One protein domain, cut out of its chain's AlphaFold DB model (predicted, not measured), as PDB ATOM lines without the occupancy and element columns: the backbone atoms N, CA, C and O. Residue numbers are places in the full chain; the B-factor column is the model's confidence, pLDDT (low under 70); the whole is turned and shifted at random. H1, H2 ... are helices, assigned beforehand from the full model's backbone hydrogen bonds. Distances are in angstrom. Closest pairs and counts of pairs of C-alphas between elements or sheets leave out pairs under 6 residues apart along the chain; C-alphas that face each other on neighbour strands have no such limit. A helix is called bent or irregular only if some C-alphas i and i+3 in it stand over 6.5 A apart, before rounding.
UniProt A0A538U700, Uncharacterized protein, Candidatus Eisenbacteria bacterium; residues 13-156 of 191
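AT A GLANCE: This is residues 13 to 156 of the 191 residues of an uncharacterized protein of Candidatus Eisenbacteria bacterium (UniProt A0A538U700). A long helical arm ends in a head of crossed helices: in the head H6 lies between H3 and H7 and crosses both, with the small helices H4 and H5 at the far end of H3. The arm is H2, whose residues 31 to 49 stick out free; H1 folds back at its far tip, and H3 carries on from its other end into the head. The printed part has 144 residues with seven named helices, H1 to H7 in chain order, and no named strand, an all-helix domain. It is extended, with a radius of gyration of the C-alphas of 23.5 A and spans of 70 by 48 by 30 A.

IN THESE COORDINATES: H1 is residues 13 to 21 and begins at C-alpha 13 (22.456, -10.698, -61.864). H2, residues 24 to 54, is 43.4 A long; it is neither bent nor irregular, but only just: C-alphas 32 and 35 are 6.1 A apart. H3 is residues 56 to 69, 20.2 A long. H4 is residues 72 to 75 and H5 residues 77 to 86, 14.3 A long. H6, residues 91 to 119, is 42.3 A long and begins at C-alpha 91 (32.980, 42.372, -51.198). H7, residues 128 to 156, is 43.4 A long and ends at C-alpha 156 (40.543, 30.001, -68.938).

HOW THE PARTS SIT: H6 is the hub, touching three helices. H3 and H6 touch, the closest C-alphas being those of Asp 61 and Leu 105, 5.9 A apart, opposite ways at a tilt of 38 degrees, only just steep. H6 and H7 form a helical hairpin at a steep tilt of 43 degrees; H6 touches H7 with residues 96 to 107 alone, closest at the C-alphas of Leu 100 and Leu 140, 6.3 A. H5 and H6, also a helical hairpin, only just touch, with 3 pairs of C-alphas within 8 A, closest at Arg 86 and Leu 94, 7.0 A. H4 and H5 touch only at the corner, and only just, with 3 pairs; the C-alphas of Glu 73 and Gly 79 are closest, 4.8 A. H2 and H3 meet only through their link. H1 and H2 touch only at the corner, and only just, with 3 pairs, closest at the C-alphas of Leu 20 and Ala 27, 5.2 A. H3 and H7 are apart. Every O i to N i+4 pair is within hydrogen-bond range in H1, H3, H5 and H6; in H2 it is 26 of 27 and in H7 22 of 25, while H4 is too short for such a pair.

THE WHOLE: The C-alphas farthest apart are those of Asn 23 and Gly 91, 69.7 A. The printed part has no cut and no long link. Its mean pLDDT is 81.0; residues 71 to 80, 82, 86 to 89, 126, 128 and 145 to 156 are under 70.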
ATOM      1  N   ILE A  13      23.654 -10.824 -62.709       90.94
ATOM      2  CA  ILE A  13      22.456 -10.698 -61.864       90.94
ATOM      3  C   ILE A  13      21.210 -11.172 -62.619       90.94
ATOM      4  O   ILE A  13      20.412 -11.933 -62.074       90.94
ATOM      5  N   HIS A  14      21.048 -10.749 -63.875       89.19
ATOM      6  CA  HIS A  14      19.873 -11.101 -64.666       89.19
ATOM      7  C   HIS A  14      19.825 -12.602 -64.984       89.19
ATOM      8  O   HIS A  14      18.773 -13.224 -64.859       89.19
ATOM      9  N   SER A  15      20.971 -13.199 -65.328       91.00
ATOM     10  CA  SER A  15      21.093 -14.641 -65.561       91.00
ATOM     11  C   SER A  15      20.779 -15.451 -64.299       91.00
ATOM     12  O   SER A  15      19.991 -16.394 -64.354       91.00
ATOM     13  N   LEU A  16      21.315 -15.039 -63.143       88.00
ATOM     14  CA  LEU A  16      21.050 -15.682 -61.853       88.00
ATOM     15  C   LEU A  16      19.560 -15.630 -61.488       88.00
ATOM     16  O   LEU A  16      18.979 -16.650 -61.121       88.00
ATOM     17  N   TYR A  17      18.932 -14.460 -61.635       84.38
ATOM     18  CA  TYR A  17      17.496 -14.289 -61.412       84.38
ATOM     19  C   TYR A  17      16.665 -15.179 -62.341       84.38
ATOM     20  O   TYR A  17      15.757 -15.874 -61.890       84.38
ATOM     21  N   ASN A  18      17.006 -15.217 -63.628       87.94
ATOM     22  CA  ASN A  18      16.293 -16.046 -64.592       87.94
ATOM     23  C   ASN A  18      16.443 -17.544 -64.279       87.94
ATOM     24  O   ASN A  18      15.502 -18.314 -64.450       87.94
ATOM     25  N   HIS A  19      17.598 -17.958 -63.750       84.69
ATOM     26  CA  HIS A  19      17.812 -19.346 -63.359       84.69
ATOM     27  C   HIS A  19      16.989 -19.752 -62.121       84.69
ATOM     28  O   HIS A  19      16.523 -20.892 -62.036       84.69
ATOM     29  N   LEU A  20      16.770 -18.817 -61.189       83.31
ATOM     30  CA  LEU A  20      15.907 -19.001 -60.017       83.31
ATOM     31  C   LEU A  20      14.437 -19.236 -60.412       83.31
ATOM     32  O   LEU A  20      13.755 -20.014 -59.750       83.31
ATOM     33  N   LEU A  21      13.961 -18.644 -61.514       79.31
ATOM     34  CA  LEU A  21      12.578 -18.801 -61.992       79.31
ATOM     35  C   LEU A  21      12.246 -20.211 -62.509       79.31
ATOM     36  O   LEU A  21      11.076 -20.589 -62.508       79.31
ATOM     37  N   PHE A  22      13.241 -21.014 -62.906       84.12
ATOM     38  CA  PHE A  22      13.005 -22.401 -63.333       84.12
ATOM     39  C   PHE A  22      12.611 -23.332 -62.178       84.12
ATOM     40  O   PHE A  22      12.052 -24.399 -62.425       84.12
ATOM     41  N   ASN A  23      12.886 -22.955 -60.923       87.19
ATOM     42  CA  ASN A  23      12.497 -23.730 -59.748       87.19
ATOM     43  C   ASN A  23      11.751 -22.835 -58.738       87.19
ATOM     44  O   ASN A  23      12.387 -22.142 -57.939       87.19
ATOM     45  N   PRO A  24      10.406 -22.864 -58.723       86.94
ATOM     46  CA  PRO A  24       9.607 -21.944 -57.914       86.94
ATOM     47  C   PRO A  24       9.845 -22.089 -56.400       86.94
ATOM     48  O   PRO A  24       9.722 -21.106 -55.665       86.94
ATOM     49  N   LEU A  25      10.241 -23.274 -55.918       90.31
ATOM     50  CA  LEU A  25      10.575 -23.484 -54.505       90.31
ATOM     51  C   LEU A  25      11.875 -22.767 -54.121       90.31
ATOM     52  O   LEU A  25      11.931 -22.136 -53.067       90.31
ATOM     53  N   LEU A  26      12.893 -22.816 -54.990       88.56
ATOM     54  CA  LEU A  26      14.152 -22.092 -54.788       88.56
ATOM     55  C   LEU A  26      13.958 -20.576 -54.881       88.56
ATOM     56  O   LEU A  26      14.534 -19.843 -54.081       88.56
ATOM     57  N   ALA A  27      13.127 -20.091 -55.808       89.38
ATOM     58  CA  ALA A  27      12.806 -18.666 -55.891       89.38
ATOM     59  C   ALA A  27      12.119 -18.163 -54.610       89.38
ATOM     60  O   ALA A  27      12.514 -17.137 -54.054       89.38
ATOM     61  N   THR A  28      11.135 -18.911 -54.102       91.75
ATOM     62  CA  THR A  28      10.383 -18.536 -52.895       91.75
ATOM     63  C   THR A  28      11.273 -18.539 -51.654       91.75
ATOM     64  O   THR A  28      11.258 -17.571 -50.899       91.75
ATOM     65  N   SER A  29      12.084 -19.585 -51.454       92.75
ATOM     66  CA  SER A  29      13.025 -19.641 -50.327       92.75
ATOM     67  C   SER A  29      14.078 -18.536 -50.407       92.75
ATOM     68  O   SER A  29      14.384 -17.907 -49.395       92.75
ATOM     69  N   THR A  30      14.570 -18.237 -51.613       90.94
ATOM     70  CA  THR A  30      15.497 -17.127 -51.843       90.94
ATOM     71  C   THR A  30      14.875 -15.801 -51.433       90.94
ATOM     72  O   THR A  30      15.496 -15.075 -50.670       90.94
ATOM     73  N   ILE A  31      13.651 -15.481 -51.864       91.25
ATOM     74  CA  ILE A  31      12.974 -14.232 -51.471       91.25
ATOM     75  C   ILE A  31      12.743 -14.196 -49.954       91.25
ATOM     76  O   ILE A  31      13.059 -13.198 -49.308       91.25
ATOM     77  N   LEU A  32      12.257 -15.297 -49.374       95.00
ATOM     78  CA  LEU A  32      11.952 -15.394 -47.945       95.00
ATOM     79  C   LEU A  32      13.179 -15.140 -47.056       95.00
ATOM     80  O   LEU A  32      13.025 -14.661 -45.940       95.00
ATOM     81  N   VAL A  33      14.387 -15.449 -47.534       95.06
ATOM     82  CA  VAL A  33      15.637 -15.270 -46.777       95.06
ATOM     83  C   VAL A  33      16.376 -13.997 -47.189       95.06
ATOM     84  O   VAL A  33      16.775 -13.200 -46.341       95.06
ATOM     85  N   LEU A  34      16.560 -13.779 -48.489       93.62
ATOM     86  CA  LEU A  34      17.361 -12.681 -49.023       93.62
ATOM     87  C   LEU A  34      16.697 -11.326 -48.785       93.62
ATOM     88  O   LEU A  34      17.379 -10.377 -48.410       93.62
ATOM     89  N   THR A  35      15.382 -11.217 -48.977       93.94
ATOM     90  CA  THR A  35      14.670  -9.947 -48.799       93.94
ATOM     91  C   THR A  35      14.748  -9.423 -47.363       93.94
ATOM     92  O   THR A  35      15.178  -8.278 -47.206       93.94
ATOM     93  N   PRO A  36      14.406 -10.188 -46.306       96.44
ATOM     94  CA  PRO A  36      14.551  -9.680 -44.944       96.44
ATOM     95  C   PRO A  36      16.012  -9.405 -44.583       96.44
ATOM     96  O   PRO A  36      16.277  -8.418 -43.906       96.44
ATOM     97  N   LEU A  37      16.968 -10.199 -45.080       97.19
ATOM     98  CA  LEU A  37      18.392  -9.934 -44.859       97.19
ATOM     99  C   LEU A  37      18.814  -8.581 -45.449       97.19
ATOM    100  O   LEU A  37      19.448  -7.777 -44.767       97.19
ATOM    101  N   LEU A  38      18.428  -8.304 -46.697       96.50
ATOM    102  CA  LEU A  38      18.692  -7.018 -47.342       96.50
ATOM    103  C   LEU A  38      18.010  -5.865 -46.603       96.50
ATOM    104  O   LEU A  38      18.623  -4.813 -46.442       96.50
ATOM    105  N   LEU A  39      16.777  -6.064 -46.126       97.00
ATOM    106  CA  LEU A  39      16.066  -5.061 -45.334       97.00
ATOM    107  C   LEU A  39      16.791  -4.753 -44.023       97.00
ATOM    108  O   LEU A  39      16.962  -3.579 -43.709       97.00
ATOM    109  N   VAL A  40      17.259  -5.767 -43.290       97.50
ATOM    110  CA  VAL A  40      18.025  -5.576 -42.045       97.50
ATOM    111  C   VAL A  40      19.316  -4.810 -42.319       97.50
ATOM    112  O   VAL A  40      19.592  -3.814 -41.655       97.50
ATOM    113  N   VAL A  41      20.078  -5.212 -43.340       97.69
ATOM    114  CA  VAL A  41      21.331  -4.533 -43.706       97.69
ATOM    115  C   VAL A  41      21.077  -3.084 -44.122       97.69
ATOM    116  O   VAL A  41      21.791  -2.180 -43.678       97.69
ATOM    117  N   ALA A  42      20.061  -2.844 -44.955       96.88
ATOM    118  CA  ALA A  42      19.687  -1.501 -45.382       96.88
ATOM    119  C   ALA A  42      19.264  -0.644 -44.187       96.88
ATOM    120  O   ALA A  42      19.761   0.469 -44.035       96.88
ATOM    121  N   TYR A  43      18.419  -1.184 -43.306       96.12
ATOM    122  CA  TYR A  43      17.953  -0.497 -42.109       96.12
ATOM    123  C   TYR A  43      19.113  -0.119 -41.187       96.12
ATOM    124  O   TYR A  43      19.257   1.051 -40.853       96.12
ATOM    125  N   GLU A  44      19.989  -1.062 -40.833       96.50
ATOM    126  CA  GLU A  44      21.136  -0.770 -39.969       96.50
ATOM    127  C   GLU A  44      22.087   0.254 -40.586       96.50
ATOM    128  O   GLU A  44      22.610   1.123 -39.888       96.50
ATOM    129  N   THR A  45      22.318   0.168 -41.895       95.88
ATOM    130  CA  THR A  45      23.188   1.116 -42.598       95.88
ATOM    131  C   THR A  45      22.577   2.512 -42.585       95.88
ATOM    132  O   THR A  45      23.256   3.481 -42.240       95.88
ATOM    133  N   SER A  46      21.289   2.619 -42.915       93.19
ATOM    134  CA  SER A  46      20.554   3.882 -42.898       93.19
ATOM    135  C   SER A  46      20.477   4.474 -41.498       93.19
ATOM    136  O   SER A  46      20.663   5.675 -41.336       93.19
ATOM    137  N   GLU A  47      20.251   3.651 -40.482       93.12
ATOM    138  CA  GLU A  47      20.103   4.085 -39.099       93.12
ATOM    139  C   GLU A  47      21.453   4.528 -38.506       93.12
ATOM    140  O   GLU A  47      21.538   5.594 -37.897       93.12
ATOM    141  N   ARG A  48      22.553   3.822 -38.807       92.75
ATOM    142  CA  ARG A  48      23.917   4.287 -38.491       92.75
ATOM    143  C   ARG A  48      24.240   5.610 -39.183       92.75
ATOM    144  O   ARG A  48      24.728   6.525 -38.523       92.75
ATOM    145  N   ALA A  49      23.958   5.723 -40.482       90.31
ATOM    146  CA  ALA A  49      24.194   6.954 -41.232       90.31
ATOM    147  C   ALA A  49      23.368   8.122 -40.673       90.31
ATOM    148  O   ALA A  49      23.900   9.215 -40.480       90.31
ATOM    149  N   MET A  50      22.097   7.877 -40.343       89.25
ATOM    150  CA  MET A  50      21.199   8.859 -39.742       89.25
ATOM    151  C   MET A  50      21.695   9.304 -38.366       89.25
ATOM    152  O   MET A  50      21.758  10.502 -38.117       89.25
ATOM    153  N   ARG A  51      22.113   8.381 -37.488       87.56
ATOM    154  CA  ARG A  51      22.677   8.733 -36.172       87.56
ATOM    155  C   ARG A  51      23.921   9.601 -36.284       87.56
ATOM    156  O   ARG A  51      24.041  10.580 -35.557       87.56
ATOM    157  N   VAL A  52      24.835   9.265 -37.194       89.50
ATOM    158  CA  VAL A  52      26.042  10.073 -37.427       89.50
ATOM    159  C   VAL A  52      25.659  11.461 -37.948       89.50
ATOM    160  O   VAL A  52      26.142  12.469 -37.429       89.50
ATOM    161  N   TRP A  53      24.754  11.533 -38.925       87.81
ATOM    162  CA  TRP A  53      24.294  12.795 -39.503       87.81
ATOM    163  C   TRP A  53      23.524  13.682 -38.505       87.81
ATOM    164  O   TRP A  53      23.711  14.899 -38.522       87.81
ATOM    165  N   LEU A  54      22.701  13.092 -37.628       87.94
ATOM    166  CA  LEU A  54      21.934  13.798 -36.593       87.94
ATOM    167  C   LEU A  54      22.770  14.191 -35.377       87.94
ATOM    168  O   LEU A  54      22.537  15.259 -34.835       87.94
ATOM    169  N   GLY A  55      23.695  13.343 -34.925       83.88
ATOM    170  CA  GLY A  55      24.562  13.647 -33.787       83.88
ATOM    171  C   GLY A  55      25.705  14.555 -34.221       83.88
ATOM    172  O   GLY A  55      25.588  15.777 -34.221       83.88
ATOM    173  N   THR A  56      26.794  13.945 -34.702       85.75
ATOM    174  CA  THR A  56      28.012  14.680 -35.091       85.75
ATOM    175  C   THR A  56      27.759  15.760 -36.142       85.75
ATOM    176  O   THR A  56      28.374  16.823 -36.105       85.75
ATOM    177  N   GLY A  57      26.834  15.510 -37.074       82.06
ATOM    178  CA  GLY A  57      26.508  16.472 -38.115       82.06
ATOM    179  C   GLY A  57      25.698  17.672 -37.623       82.06
ATOM    180  O   GLY A  57      25.759  18.706 -38.279       82.06
ATOM    181  N   LEU A  58      24.916  17.570 -36.544       87.06
ATOM    182  CA  LEU A  58      24.183  18.716 -35.990       87.06
ATOM    183  C   LEU A  58      25.118  19.618 -35.190       87.06
ATOM    184  O   LEU A  58      25.148  20.818 -35.445       87.06
ATOM    185  N   ASP A  59      25.920  19.031 -34.301       87.38
ATOM    186  CA  ASP A  59      26.863  19.771 -33.454       87.38
ATOM    187  C   ASP A  59      27.838  20.589 -34.310       87.38
ATOM    188  O   ASP A  59      28.023  21.786 -34.098       87.38
ATOM    189  N   SER A  60      28.378  19.970 -35.364       86.38
ATOM    190  CA  SER A  60      29.251  20.659 -36.317       86.38
ATOM    191  C   SER A  60      28.550  21.776 -37.100       86.38
ATOM    192  O   SER A  60      29.203  22.726 -37.526       86.38
ATOM    193  N   ASP A  61      27.246  21.662 -37.370       86.88
ATOM    194  CA  ASP A  61      26.508  22.718 -38.072       86.88
ATOM    195  C   ASP A  61      26.233  23.907 -37.144       86.88
ATOM    196  O   ASP A  61      26.339  25.053 -37.585       86.88
ATOM    197  N   VAL A  62      25.940  23.642 -35.866       87.94
ATOM    198  CA  VAL A  62      25.769  24.667 -34.826       87.94
ATOM    199  C   VAL A  62      27.074  25.423 -34.599       87.94
ATOM    200  O   VAL A  62      27.077  26.646 -34.710       87.94
ATOM    201  N   GLU A  63      28.191  24.718 -34.398       87.38
ATOM    202  CA  GLU A  63      29.516  25.330 -34.208       87.38
ATOM    203  C   GLU A  63      29.883  26.259 -35.379       87.38
ATOM    204  O   GLU A  63      30.327  27.393 -35.190       87.38
ATOM    205  N   ARG A  64      29.635  25.822 -36.621       83.62
ATOM    206  CA  ARG A  64      29.879  26.655 -37.810       83.62
ATOM    207  C   ARG A  64      28.970  27.875 -37.867       83.62
ATOM    208  O   ARG A  64      29.427  28.941 -38.275       83.62
ATOM    209  N   LEU A  65      27.698  27.730 -37.504       86.06
ATOM    210  CA  LEU A  65      26.763  28.850 -37.489       86.06
ATOM    211  C   LEU A  65      27.159  29.876 -36.417       86.06
ATOM    212  O   LEU A  65      27.130  31.074 -36.693       86.06
ATOM    213  N   GLU A  66      27.588  29.427 -35.239       84.94
ATOM    214  CA  GLU A  66      28.090  30.292 -34.165       84.94
ATOM    215  C   GLU A  66      29.349  31.062 -34.581       84.94
ATOM    216  O   GLU A  66      29.438  32.265 -34.332       84.94
ATOM    217  N   LEU A  67      30.287  30.425 -35.289       83.88
ATOM    218  CA  LEU A  67      31.472  31.100 -35.842       83.88
ATOM    219  C   LEU A  67      31.111  32.206 -36.846       83.88
ATOM    220  O   LEU A  67      31.744  33.262 -36.857       83.88
ATOM    221  N   ILE A  68      30.085  31.980 -37.673       82.50
ATOM    222  CA  ILE A  68      29.594  32.983 -38.630       82.50
ATOM    223  C   ILE A  68      28.882  34.129 -37.896       82.50
ATOM    224  O   ILE A  68      29.099  35.299 -38.201       82.50
ATOM    225  N   LEU A  69      28.037  33.823 -36.907       79.69
ATOM    226  CA  LEU A  69      27.259  34.832 -36.177       79.69
ATOM    227  C   LEU A  69      28.107  35.673 -35.209       79.69
ATOM    228  O   LEU A  69      27.821  36.854 -35.025       79.69
ATOM    229  N   SER A  70      29.140  35.086 -34.599       75.50
ATOM    230  CA  SER A  70      30.059  35.770 -33.673       75.50
ATOM    231  C   SER A  70      31.025  36.732 -34.373       75.50
ATOM    232  O   SER A  70      31.654  37.560 -33.715       75.50
ATOM    233  N   GLY A  71      31.160  36.647 -35.702       67.69
ATOM    234  CA  GLY A  71      32.140  37.427 -36.461       67.69
ATOM    235  C   GLY A  71      33.594  36.981 -36.240       67.69
ATOM    236  O   GLY A  71      34.511  37.583 -36.807       67.69
ATOM    237  N   GLU A  72      33.825  35.912 -35.463       62.69
ATOM    238  CA  GLU A  72      35.143  35.287 -35.256       62.69
ATOM    239  C   GLU A  72      35.591  34.431 -36.447       62.69
ATOM    240  O   GLU A  72      36.695  33.891 -36.472       62.69
ATOM    241  N   GLU A  73      34.761  34.364 -37.484       59.31
ATOM    242  CA  GLU A  73      34.973  33.636 -38.726       59.31
ATOM    243  C   GLU A  73      36.395  33.781 -39.282       59.31
ATOM    244  O   GLU A  73      36.951  32.764 -39.688       59.31
ATOM    245  N   ARG A  74      37.032  34.967 -39.202       53.81
ATOM    246  CA  ARG A  74      38.431  35.216 -39.636       53.81
ATOM    247  C   ARG A  74      39.484  34.286 -39.018       53.81
ATOM    248  O   ARG A  74      40.555  34.170 -39.603       53.81
ATOM    249  N   LEU A  75      39.210  33.674 -37.866       52.97
ATOM    250  CA  LEU A  75      40.111  32.751 -37.166       52.97
ATOM    251  C   LEU A  75      39.778  31.271 -37.432       52.97
ATOM    252  O   LEU A  75      40.508  30.388 -36.989       52.97
ATOM    253  N   SER A  76      38.696  30.991 -38.163       66.56
ATOM    254  CA  SER A  76      38.279  29.638 -38.538       66.56
ATOM    255  C   SER A  76      38.788  29.244 -39.936       66.56
ATOM    256  O   SER A  76      39.009  30.122 -40.778       66.56
ATOM    257  N   PRO A  77      38.871  27.938 -40.264       64.50
ATOM    258  CA  PRO A  77      39.201  27.479 -41.619       64.50
ATOM    259  C   PRO A  77      38.288  28.065 -42.712       64.50
ATOM    260  O   PRO A  77      38.714  28.261 -43.852       64.50
ATOM    261  N   ILE A  78      37.030  28.373 -42.371       67.06
ATOM    262  CA  ILE A  78      36.066  29.015 -43.275       67.06
ATOM    263  C   ILE A  78      36.456  30.472 -43.533       67.06
ATOM    264  O   ILE A  78      36.413  30.912 -44.681       67.06
ATOM    265  N   GLY A  79      36.883  31.221 -42.516       67.00
ATOM    266  CA  GLY A  79      37.330  32.597 -42.717       67.00
ATOM    267  C   GLY A  79      38.664  32.703 -43.426       67.00
ATOM    268  O   GLY A  79      38.792  33.588 -44.262       67.00
ATOM    269  N   GLU A  80      39.618  31.797 -43.189       69.12
ATOM    270  CA  GLU A  80      40.845  31.732 -44.000       69.12
ATOM    271  C   GLU A  80      40.517  31.482 -45.478       69.12
ATOM    272  O   GLU A  80      41.050  32.143 -46.374       69.12
ATOM    273  N   TYR A  81      39.578  30.569 -45.749       70.81
ATOM    274  CA  TYR A  81      39.115  30.304 -47.105       70.81
ATOM    275  C   TYR A  81      38.437  31.531 -47.727       70.81
ATOM    276  O   TYR A  81      38.785  31.928 -48.840       70.81
ATOM    277  N   LEU A  82      37.519  32.184 -47.016       69.44
ATOM    278  CA  LEU A  82      36.848  33.394 -47.493       69.44
ATOM    279  C   LEU A  82      37.818  34.571 -47.662       69.44
ATOM    280  O   LEU A  82      37.685  35.343 -48.612       69.44
ATOM    281  N   ASP A  83      38.836  34.682 -46.809       72.12
ATOM    282  CA  ASP A  83      39.888  35.689 -46.935       72.12
ATOM    283  C   ASP A  83      40.749  35.445 -48.181       72.12
ATOM    284  O   ASP A  83      41.021  36.377 -48.945       72.12
ATOM    285  N   SER A  84      41.056  34.177 -48.480       74.31
ATOM    286  CA  SER A  84      41.719  33.785 -49.729       74.31
ATOM    287  C   SER A  84      40.880  34.120 -50.974       74.31
ATOM    288  O   SER A  84      41.418  34.449 -52.037       74.31
ATOM    289  N   LEU A  85      39.548  34.086 -50.849       71.81
ATOM    290  CA  LEU A  85      38.612  34.438 -51.917       71.81
ATOM    291  C   LEU A  85      38.406  35.948 -52.056       71.81
ATOM    292  O   LEU A  85      38.091  36.406 -53.157       71.81
ATOM    293  N   ARG A  86      38.659  36.732 -51.002       69.00
ATOM    294  CA  ARG A  86      38.554  38.204 -51.000       69.00
ATOM    295  C   ARG A  86      39.399  38.858 -52.098       69.00
ATOM    296  O   ARG A  86      39.071  39.936 -52.572       69.00
ATOM    297  N   HIS A  87      40.482  38.203 -52.522       68.75
ATOM    298  CA  HIS A  87      41.366  38.694 -53.588       68.75
ATOM    299  C   HIS A  87      40.826  38.415 -55.004       68.75
ATOM    300  O   HIS A  87      41.330  38.970 -55.978       68.75
ATOM    301  N   ARG A  88      39.827  37.533 -55.138       69.69
ATOM    302  CA  ARG A  88      39.239  37.096 -56.419       69.69
ATOM    303  C   ARG A  88      37.805  37.566 -56.627       69.69
ATOM    304  O   ARG A  88      37.330  37.508 -57.758       69.69
ATOM    305  N   PHE A  89      37.123  37.991 -55.570       69.06
ATOM    306  CA  PHE A  89      35.712  38.350 -55.600       69.06
ATOM    307  C   PHE A  89      35.469  39.682 -54.897       69.06
ATOM    308  O   PHE A  89      36.110  40.002 -53.899       69.06
ATOM    309  N   GLU A  90      34.523  40.453 -55.426       73.56
ATOM    310  CA  GLU A  90      34.096  41.714 -54.828       73.56
ATOM    311  C   GLU A  90      33.416  41.477 -53.469       73.56
ATOM    312  O   GLU A  90      32.753  40.458 -53.258       73.56
ATOM    313  N   GLY A  91      33.541  42.445 -52.555       75.25
ATOM    314  CA  GLY A  91      32.980  42.372 -51.198       75.25
ATOM    315  C   GLY A  91      31.499  41.959 -51.122       75.25
ATOM    316  O   GLY A  91      31.182  41.088 -50.313       75.25
ATOM    317  N   PRO A  92      30.596  42.488 -51.976       80.88
ATOM    318  CA  PRO A  92      29.190  42.077 -51.992       80.88
ATOM    319  C   PRO A  92      28.985  40.597 -52.335       80.88
ATOM    320  O   PRO A  92      28.135  39.944 -51.744       80.88
ATOM    321  N   ILE A  93      29.793  40.042 -53.245       78.88
ATOM    322  CA  ILE A  93      29.708  38.627 -53.630       78.88
ATOM    323  C   ILE A  93      30.154  37.743 -52.462       78.88
ATOM    324  O   ILE A  93      29.546  36.712 -52.208       78.88
ATOM    325  N   LEU A  94      31.196  38.144 -51.731       78.19
ATOM    326  CA  LEU A  94      31.653  37.403 -50.554       78.19
ATOM    327  C   LEU A  94      30.604  37.421 -49.430       78.19
ATOM    328  O   LEU A  94      30.367  36.393 -48.797       78.19
ATOM    329  N   ALA A  95      29.933  38.559 -49.229       81.00
ATOM    330  CA  ALA A  95      28.823  38.679 -48.286       81.00
ATOM    331  C   ALA A  95      27.633  37.791 -48.686       81.00
ATOM    332  O   ALA A  95      27.079  37.090 -47.842       81.00
ATOM    333  N   ASP A  96      27.287  37.742 -49.977       82.06
ATOM    334  CA  ASP A  96      26.251  36.836 -50.479       82.06
ATOM    335  C   ASP A  96      26.632  35.352 -50.251       82.06
ATOM    336  O   ASP A  96      25.757  34.535 -49.966       82.06
ATOM    337  N   MET A  97      27.920  34.982 -50.362       80.81
ATOM    338  CA  MET A  97      28.391  33.601 -50.134       80.81
ATOM    339  C   MET A  97      28.231  33.205 -48.668       80.81
ATOM    340  O   MET A  97      27.763  32.106 -48.368       80.81
ATOM    341  N   LEU A  98      28.601  34.114 -47.764       82.50
ATOM    342  CA  LEU A  98      28.413  33.953 -46.326       82.50
ATOM    343  C   LEU A  98      26.931  33.837 -45.964       82.50
ATOM    344  O   LEU A  98      26.553  32.949 -45.203       82.50
ATOM    345  N   CYS A  99      26.083  34.672 -46.570       85.44
ATOM    346  CA  CYS A  99      24.635  34.604 -46.391       85.44
ATOM    347  C   CYS A  99      24.071  33.243 -46.839       85.44
ATOM    348  O   CYS A  99      23.321  32.605 -46.100       85.44
ATOM    349  N   LEU A 100      24.498  32.747 -48.005       85.94
ATOM    350  CA  LEU A 100      24.092  31.433 -48.508       85.94
ATOM    351  C   LEU A 100      24.488  30.306 -47.539       85.94
ATOM    352  O   LEU A 100      23.669  29.436 -47.241       85.94
ATOM    353  N   LEU A 101      25.730  30.324 -47.045       86.25
ATOM    354  CA  LEU A 101      26.230  29.328 -46.095       86.25
ATOM    355  C   LEU A 101      25.433  29.357 -44.787       86.25
ATOM    356  O   LEU A 101      25.020  28.309 -44.295       86.25
ATOM    357  N   ARG A 102      25.167  30.553 -44.259       88.75
ATOM    358  CA  ARG A 102      24.369  30.749 -43.050       88.75
ATOM    359  C   ARG A 102      22.961  30.171 -43.196       88.75
ATOM    360  O   ARG A 102      22.560  29.363 -42.363       88.75
ATOM    361  N   ILE A 103      22.235  30.534 -44.255       89.31
ATOM    362  CA  ILE A 103      20.865  30.044 -44.491       89.31
ATOM    363  C   ILE A 103      20.854  28.520 -44.631       89.31
ATOM    364  O   ILE A 103      19.953  27.853 -44.120       89.31
ATOM    365  N   HIS A 104      21.868  27.948 -45.286       88.12
ATOM    366  CA  HIS A 104      22.006  26.501 -45.400       88.12
ATOM    367  C   HIS A 104      22.180  25.822 -44.032       88.12
ATOM    368  O   HIS A 104      21.508  24.827 -43.761       88.12
ATOM    369  N   LEU A 105      23.032  26.370 -43.159       89.44
ATOM    370  CA  LEU A 105      23.233  25.853 -41.801       89.44
ATOM    371  C   LEU A 105      21.963  25.988 -40.953       89.44
ATOM    372  O   LEU A 105      21.541  25.014 -40.338       89.44
ATOM    373  N   GLU A 106      21.301  27.146 -40.979       91.12
ATOM    374  CA  GLU A 106      20.043  27.380 -40.259       91.12
ATOM    375  C   GLU A 106      18.943  26.392 -40.692       91.12
ATOM    376  O   GLU A 106      18.243  25.825 -39.848       91.12
ATOM    377  N   LEU A 107      18.809  26.134 -42.000       91.44
ATOM    378  CA  LEU A 107      17.866  25.147 -42.535       91.44
ATOM    379  C   LEU A 107      18.260  23.705 -42.183       91.44
ATOM    380  O   LEU A 107      17.384  22.910 -41.843       91.44
ATOM    381  N   SER A 108      19.553  23.364 -42.235       89.62
ATOM    382  CA  SER A 108      20.074  22.039 -41.861       89.62
ATOM    383  C   SER A 108      19.805  21.731 -40.386       89.62
ATOM    384  O   SER A 108      19.234  20.686 -40.064       89.62
ATOM    385  N   ILE A 109      20.131  22.674 -39.495       91.31
ATOM    386  CA  ILE A 109      19.887  22.579 -38.051       91.31
ATOM    387  C   ILE A 109      18.395  22.411 -37.778       91.31
ATOM    388  O   ILE A 109      18.012  21.501 -37.045       91.31
ATOM    389  N   ARG A 110      17.533  23.227 -38.402       88.69
ATOM    390  CA  ARG A 110      16.076  23.092 -38.245       88.69
ATOM    391  C   ARG A 110      15.569  21.731 -38.705       88.69
ATOM    392  O   ARG A 110      14.816  21.098 -37.978       88.69
ATOM    393  N   ALA A 111      15.986  21.259 -39.879       89.44
ATOM    394  CA  ALA A 111      15.552  19.965 -40.400       89.44
ATOM    395  C   ALA A 111      15.952  18.809 -39.466       89.44
ATOM    396  O   ALA A 111      15.121  17.960 -39.138       89.44
ATOM    397  N   LYS A 112      17.206  18.807 -38.998       90.00
ATOM    398  CA  LYS A 112      17.721  17.833 -38.024       90.00
ATOM    399  C   LYS A 112      16.982  17.928 -36.686       90.00
ATOM    400  O   LYS A 112      16.555  16.905 -36.158       90.00
ATOM    401  N   GLY A 113      16.756  19.141 -36.181       89.38
ATOM    402  CA  GLY A 113      16.010  19.395 -34.946       89.38
ATOM    403  C   GLY A 113      14.573  18.875 -35.002       89.38
ATOM    404  O   GLY A 113      14.137  18.185 -34.083       89.38
ATOM    405  N   THR A 114      13.862  19.106 -36.110       89.38
ATOM    406  CA  THR A 114      12.510  18.564 -36.325       89.38
ATOM    407  C   THR A 114      12.503  17.035 -36.318       89.38
ATOM    408  O   THR A 114      11.589  16.428 -35.765       89.38
ATOM    409  N   LEU A 115      13.516  16.386 -36.901       88.19
ATOM    410  CA  LEU A 115      13.628  14.922 -36.885       88.19
ATOM    411  C   LEU A 115      13.899  14.372 -35.480       88.19
ATOM    412  O   LEU A 115      13.270  13.390 -35.089       88.19
ATOM    413  N   ILE A 116      14.783  15.014 -34.711       89.69
ATOM    414  CA  ILE A 116      15.067  14.641 -33.314       89.69
ATOM    415  C   ILE A 116      13.811  14.793 -32.454       89.69
ATOM    416  O   ILE A 116      13.458  13.885 -31.703       89.69
ATOM    417  N   ALA A 117      13.097  15.908 -32.594       89.19
ATOM    418  CA  ALA A 117      11.872  16.149 -31.848       89.19
ATOM    419  C   ALA A 117      10.779  15.128 -32.189       89.19
ATOM    420  O   ALA A 117      10.170  14.560 -31.282       89.19
ATOM    421  N   ARG A 118      10.600  14.804 -33.477       87.69
ATOM    422  CA  ARG A 118       9.666  13.753 -33.910       87.69
ATOM    423  C   ARG A 118      10.036  12.381 -33.363       87.69
ATOM    424  O   ARG A 118       9.145  11.644 -32.955       87.69
ATOM    425  N   ALA A 119      11.325  12.049 -33.304       85.06
ATOM    426  CA  ALA A 119      11.788  10.814 -32.674       85.06
ATOM    427  C   ALA A 119      11.474  10.770 -31.165       85.06
ATOM    428  O   ALA A 119      11.227   9.695 -30.625       85.06
ATOM    429  N   ALA A 120      11.419  11.928 -30.500       89.19
ATOM    430  CA  ALA A 120      10.984  12.069 -29.110       89.19
ATOM    431  C   ALA A 120       9.449  12.145 -28.934       89.19
ATOM    432  O   ALA A 120       8.972  12.299 -27.812       89.19
ATOM    433  N   GLY A 121       8.667  12.045 -30.016       89.44
ATOM    434  CA  GLY A 121       7.202  12.138 -29.986       89.44
ATOM    435  C   GLY A 121       6.646  13.567 -29.976       89.44
ATOM    436  O   GLY A 121       5.454  13.753 -29.740       89.44
ATOM    437  N   LEU A 122       7.483  14.575 -30.233       87.69
ATOM    438  CA  LEU A 122       7.084  15.977 -30.356       87.69
ATOM    439  C   LEU A 122       6.884  16.331 -31.835       87.69
ATOM    440  O   LEU A 122       7.796  16.154 -32.643       87.69
ATOM    441  N   ASP A 123       5.723  16.876 -32.201       81.69
ATOM    442  CA  ASP A 123       5.502  17.402 -33.552       81.69
ATOM    443  C   ASP A 123       5.697  18.919 -33.557       81.69
ATOM    444  O   ASP A 123       4.907  19.665 -32.977       81.69
ATOM    445  N   LEU A 124       6.785  19.380 -34.182       79.19
ATOM    446  CA  LEU A 124       6.994  20.804 -34.425       79.19
ATOM    447  C   LEU A 124       6.352  21.184 -35.764       79.19
ATOM    448  O   LEU A 124       6.740  20.623 -36.796       79.19
ATOM    449  N   PRO A 125       5.420  22.155 -35.783       74.38
ATOM    450  CA  PRO A 125       4.894  22.676 -37.033       74.38
ATOM    451  C   PRO A 125       6.021  23.336 -37.833       74.38
ATOM    452  O   PRO A 125       6.906  23.997 -37.286       74.38
ATOM    453  N   VAL A 126       5.993  23.154 -39.153       68.56
ATOM    454  CA  VAL A 126       6.888  23.880 -40.057       68.56
ATOM    455  C   VAL A 126       6.391  25.319 -40.130       68.56
ATOM    456  O   VAL A 126       5.357  25.578 -40.737       68.56
ATOM    457  N   ASP A 127       7.115  26.225 -39.481       70.00
ATOM    458  CA  ASP A 127       6.806  27.654 -39.442       70.00
ATOM    459  C   ASP A 127       6.950  28.311 -40.831       70.00
ATOM    460  O   ASP A 127       7.785  27.895 -41.647       70.00
ATOM    461  N   ASP A 128       6.170  29.362 -41.094       69.19
ATOM    462  CA  ASP A 128       6.177  30.116 -42.358       69.19
ATOM    463  C   ASP A 128       7.566  30.713 -42.665       69.19
ATOM    464  O   ASP A 128       7.966  30.841 -43.829       69.19
ATOM    465  N   ASP A 129       8.368  30.963 -41.626       78.00
ATOM    466  CA  ASP A 129       9.766  31.400 -41.713       78.00
ATOM    467  C   ASP A 129      10.678  30.399 -42.460       78.00
ATOM    468  O   ASP A 129      11.648  30.787 -43.115       78.00
ATOM    469  N   VAL A 130      10.376  29.092 -42.444       81.38
ATOM    470  CA  VAL A 130      11.150  28.092 -43.210       81.38
ATOM    471  C   VAL A 130      10.956  28.285 -44.713       81.38
ATOM    472  O   VAL A 130      11.909  28.159 -45.486       81.38
ATOM    473  N   ARG A 131       9.732  28.613 -45.143       81.69
ATOM    474  CA  ARG A 131       9.421  28.842 -46.559       81.69
ATOM    475  C   ARG A 131      10.171  30.059 -47.089       81.69
ATOM    476  O   ARG A 131      10.794  29.955 -48.145       81.69
ATOM    477  N   ALA A 132      10.185  31.147 -46.320       84.81
ATOM    478  CA  ALA A 132      10.936  32.354 -46.651       84.81
ATOM    479  C   ALA A 132      12.440  32.062 -46.821       84.81
ATOM    480  O   ALA A 132      13.017  32.391 -47.859       84.81
ATOM    481  N   ARG A 133      13.060  31.340 -45.874       83.38
ATOM    482  CA  ARG A 133      14.482  30.947 -45.966       83.38
ATOM    483  C   ARG A 133      14.778  30.024 -47.149       83.38
ATOM    484  O   ARG A 133      15.824  30.144 -47.781       83.38
ATOM    485  N   LEU A 134      13.862  29.117 -47.499       86.88
ATOM    486  CA  LEU A 134      13.995  28.263 -48.688       86.88
ATOM    487  C   LEU A 134      13.874  29.052 -50.002       86.88
ATOM    488  O   LEU A 134      14.493  28.688 -51.007       86.88
ATOM    489  N   ASP A 135      13.048  30.095 -50.042       87.94
ATOM    490  CA  ASP A 135      12.964  31.003 -51.189       87.94
ATOM    491  C   ASP A 135      14.243  31.837 -51.334       87.94
ATOM    492  O   ASP A 135      14.787  31.937 -52.441       87.94
ATOM    493  N   GLU A 136      14.781  32.344 -50.224       84.00
ATOM    494  CA  GLU A 136      16.047  33.078 -50.189       84.00
ATOM    495  C   GLU A 136      17.238  32.202 -50.607       84.00
ATOM    496  O   GLU A 136      18.020  32.598 -51.476       84.00
ATOM    497  N   LEU A 137      17.317  30.963 -50.105       88.06
ATOM    498  CA  LEU A 137      18.318  29.977 -50.527       88.06
ATOM    499  C   LEU A 137      18.293  29.787 -52.053       88.06
ATOM    500  O   LEU A 137      19.311  29.932 -52.732       88.06
ATOM    501  N   ARG A 138      17.104  29.542 -52.622       86.31
ATOM    502  CA  ARG A 138      16.925  29.366 -54.075       86.31
ATOM    503  C   ARG A 138      17.271  30.624 -54.864       86.31
ATOM    504  O   ARG A 138      17.689  30.536 -56.024       86.31
ATOM    505  N   TYR A 139      17.039  31.806 -54.307       85.69
ATOM    506  CA  TYR A 139      17.438  33.066 -54.928       85.69
ATOM    507  C   TYR A 139      18.968  33.203 -54.979       85.69
ATOM    508  O   TYR A 139      19.528  33.402 -56.065       85.69
ATOM    509  N   LEU A 140      19.646  33.008 -53.847       83.31
ATOM    510  CA  LEU A 140      21.101  33.112 -53.739       83.31
ATOM    511  C   LEU A 140      21.816  32.054 -54.592       83.31
ATOM    512  O   LEU A 140      22.723  32.396 -55.351       83.31
ATOM    513  N   GLU A 141      21.354  30.801 -54.599       81.50
ATOM    514  CA  GLU A 141      21.909  29.746 -55.461       81.50
ATOM    515  C   GLU A 141      21.831  30.099 -56.955       81.50
ATOM    516  O   GLU A 141      22.764  29.841 -57.722       81.50
ATOM    517  N   ARG A 142      20.726  30.709 -57.403       82.56
ATOM    518  CA  ARG A 142      20.562  31.149 -58.801       82.56
ATOM    519  C   ARG A 142      21.495  32.307 -59.153       82.56
ATOM    520  O   ARG A 142      21.967  32.390 -60.292       82.56
ATOM    521  N   ARG A 143      21.775  33.197 -58.201       76.25
ATOM    522  CA  ARG A 143      22.746  34.288 -58.364       76.25
ATOM    523  C   ARG A 143      24.176  33.743 -58.422       76.25
ATOM    524  O   ARG A 143      24.919  34.088 -59.342       76.25
ATOM    525  N   PHE A 144      24.523  32.803 -57.544       70.19
ATOM    526  CA  PHE A 144      25.838  32.160 -57.537       70.19
ATOM    527  C   PHE A 144      26.099  31.261 -58.731       70.19
ATOM    528  O   PHE A 144      27.228  31.217 -59.201       70.19
ATOM    529  N   ARG A 145      25.084  30.612 -59.302       67.31
ATOM    530  CA  ARG A 145      25.247  29.846 -60.550       67.31
ATOM    531  C   ARG A 145      25.808  30.708 -61.684       67.31
ATOM    532  O   ARG A 145      26.635  30.243 -62.459       67.31
ATOM    533  N   ARG A 146      25.414  31.984 -61.742       62.03
ATOM    534  CA  ARG A 146      25.937  32.964 -62.708       62.03
ATOM    535  C   ARG A 146      27.346  33.445 -62.338       62.03
ATOM    536  O   ARG A 146      28.207  33.524 -63.213       62.03
ATOM    537  N   ALA A 147      27.616  33.687 -61.056       60.56
ATOM    538  CA  ALA A 147      28.950  34.058 -60.568       60.56
ATOM    539  C   ALA A 147      29.986  32.915 -60.692       60.56
ATOM    540  O   ALA A 147      31.142  33.156 -61.031       60.56
ATOM    541  N   GLY A 148      29.579  31.660 -60.493       57.03
ATOM    542  CA  GLY A 148      30.409  30.464 -60.658       57.03
ATOM    543  C   GLY A 148      30.804  30.221 -62.114       57.03
ATOM    544  O   GLY A 148      31.942  29.848 -62.387       57.03
ATOM    545  N   VAL A 149      29.916  30.538 -63.064       56.84
ATOM    546  CA  VAL A 149      30.246  30.565 -64.501       56.84
ATOM    547  C   VAL A 149      31.289  31.651 -64.808       56.84
ATOM    548  O   VAL A 149      32.219  31.395 -65.571       56.84
ATOM    549  N   LEU A 150      31.213  32.826 -64.171       54.53
ATOM    550  CA  LEU A 150      32.232  33.883 -64.294       54.53
ATOM    551  C   LEU A 150      33.586  33.472 -63.687       54.53
ATOM    552  O   LEU A 150      34.624  33.697 -64.308       54.53
ATOM    553  N   ALA A 151      33.583  32.807 -62.529       53.34
ATOM    554  CA  ALA A 151      34.790  32.294 -61.878       53.34
ATOM    555  C   ALA A 151      35.459  31.154 -62.668       53.34
ATOM    556  O   ALA A 151      36.686  31.039 -62.689       53.34
ATOM    557  N   CYS A 152      34.663  30.316 -63.338       44.34
ATOM    558  CA  CYS A 152      35.175  29.291 -64.244       44.34
ATOM    559  C   CYS A 152      35.734  29.931 -65.525       44.34
ATOM    560  O   CYS A 152      36.808  29.556 -65.985       44.34
ATOM    561  N   ARG A 153      35.078  30.976 -66.050       37.06
ATOM    562  CA  ARG A 153      35.538  31.730 -67.226       37.06
ATOM    563  C   ARG A 153      36.851  32.486 -66.978       37.06
ATOM    564  O   ARG A 153      37.683  32.535 -67.877       37.06
ATOM    565  N   SER A 154      37.096  33.005 -65.771       42.00
ATOM    566  CA  SER A 154      38.362  33.684 -65.440       42.00
ATOM    567  C   SER A 154      39.556  32.731 -65.267       42.00
ATOM    568  O   SER A 154      40.698  33.181 -65.271       42.00
ATOM    569  N   ARG A 155      39.317  31.415 -65.130       41.62
ATOM    570  CA  ARG A 155      40.367  30.379 -65.074       41.62
ATOM    571  C   ARG A 155      40.879  29.963 -66.466       41.62
ATOM    572  O   ARG A 155      41.942  29.358 -66.544       41.62
ATOM    573  N   TRP A 156      40.178  30.322 -67.546       34.16
ATOM    574  CA  TRP A 156      40.543  30.001 -68.938       34.16
ATOM    575  C   TRP A 156      41.069  31.206 -69.739       34.16
ATOM    576  O   TRP A 156      41.001  31.216 -70.965       34.16
TER     577      TRP A 156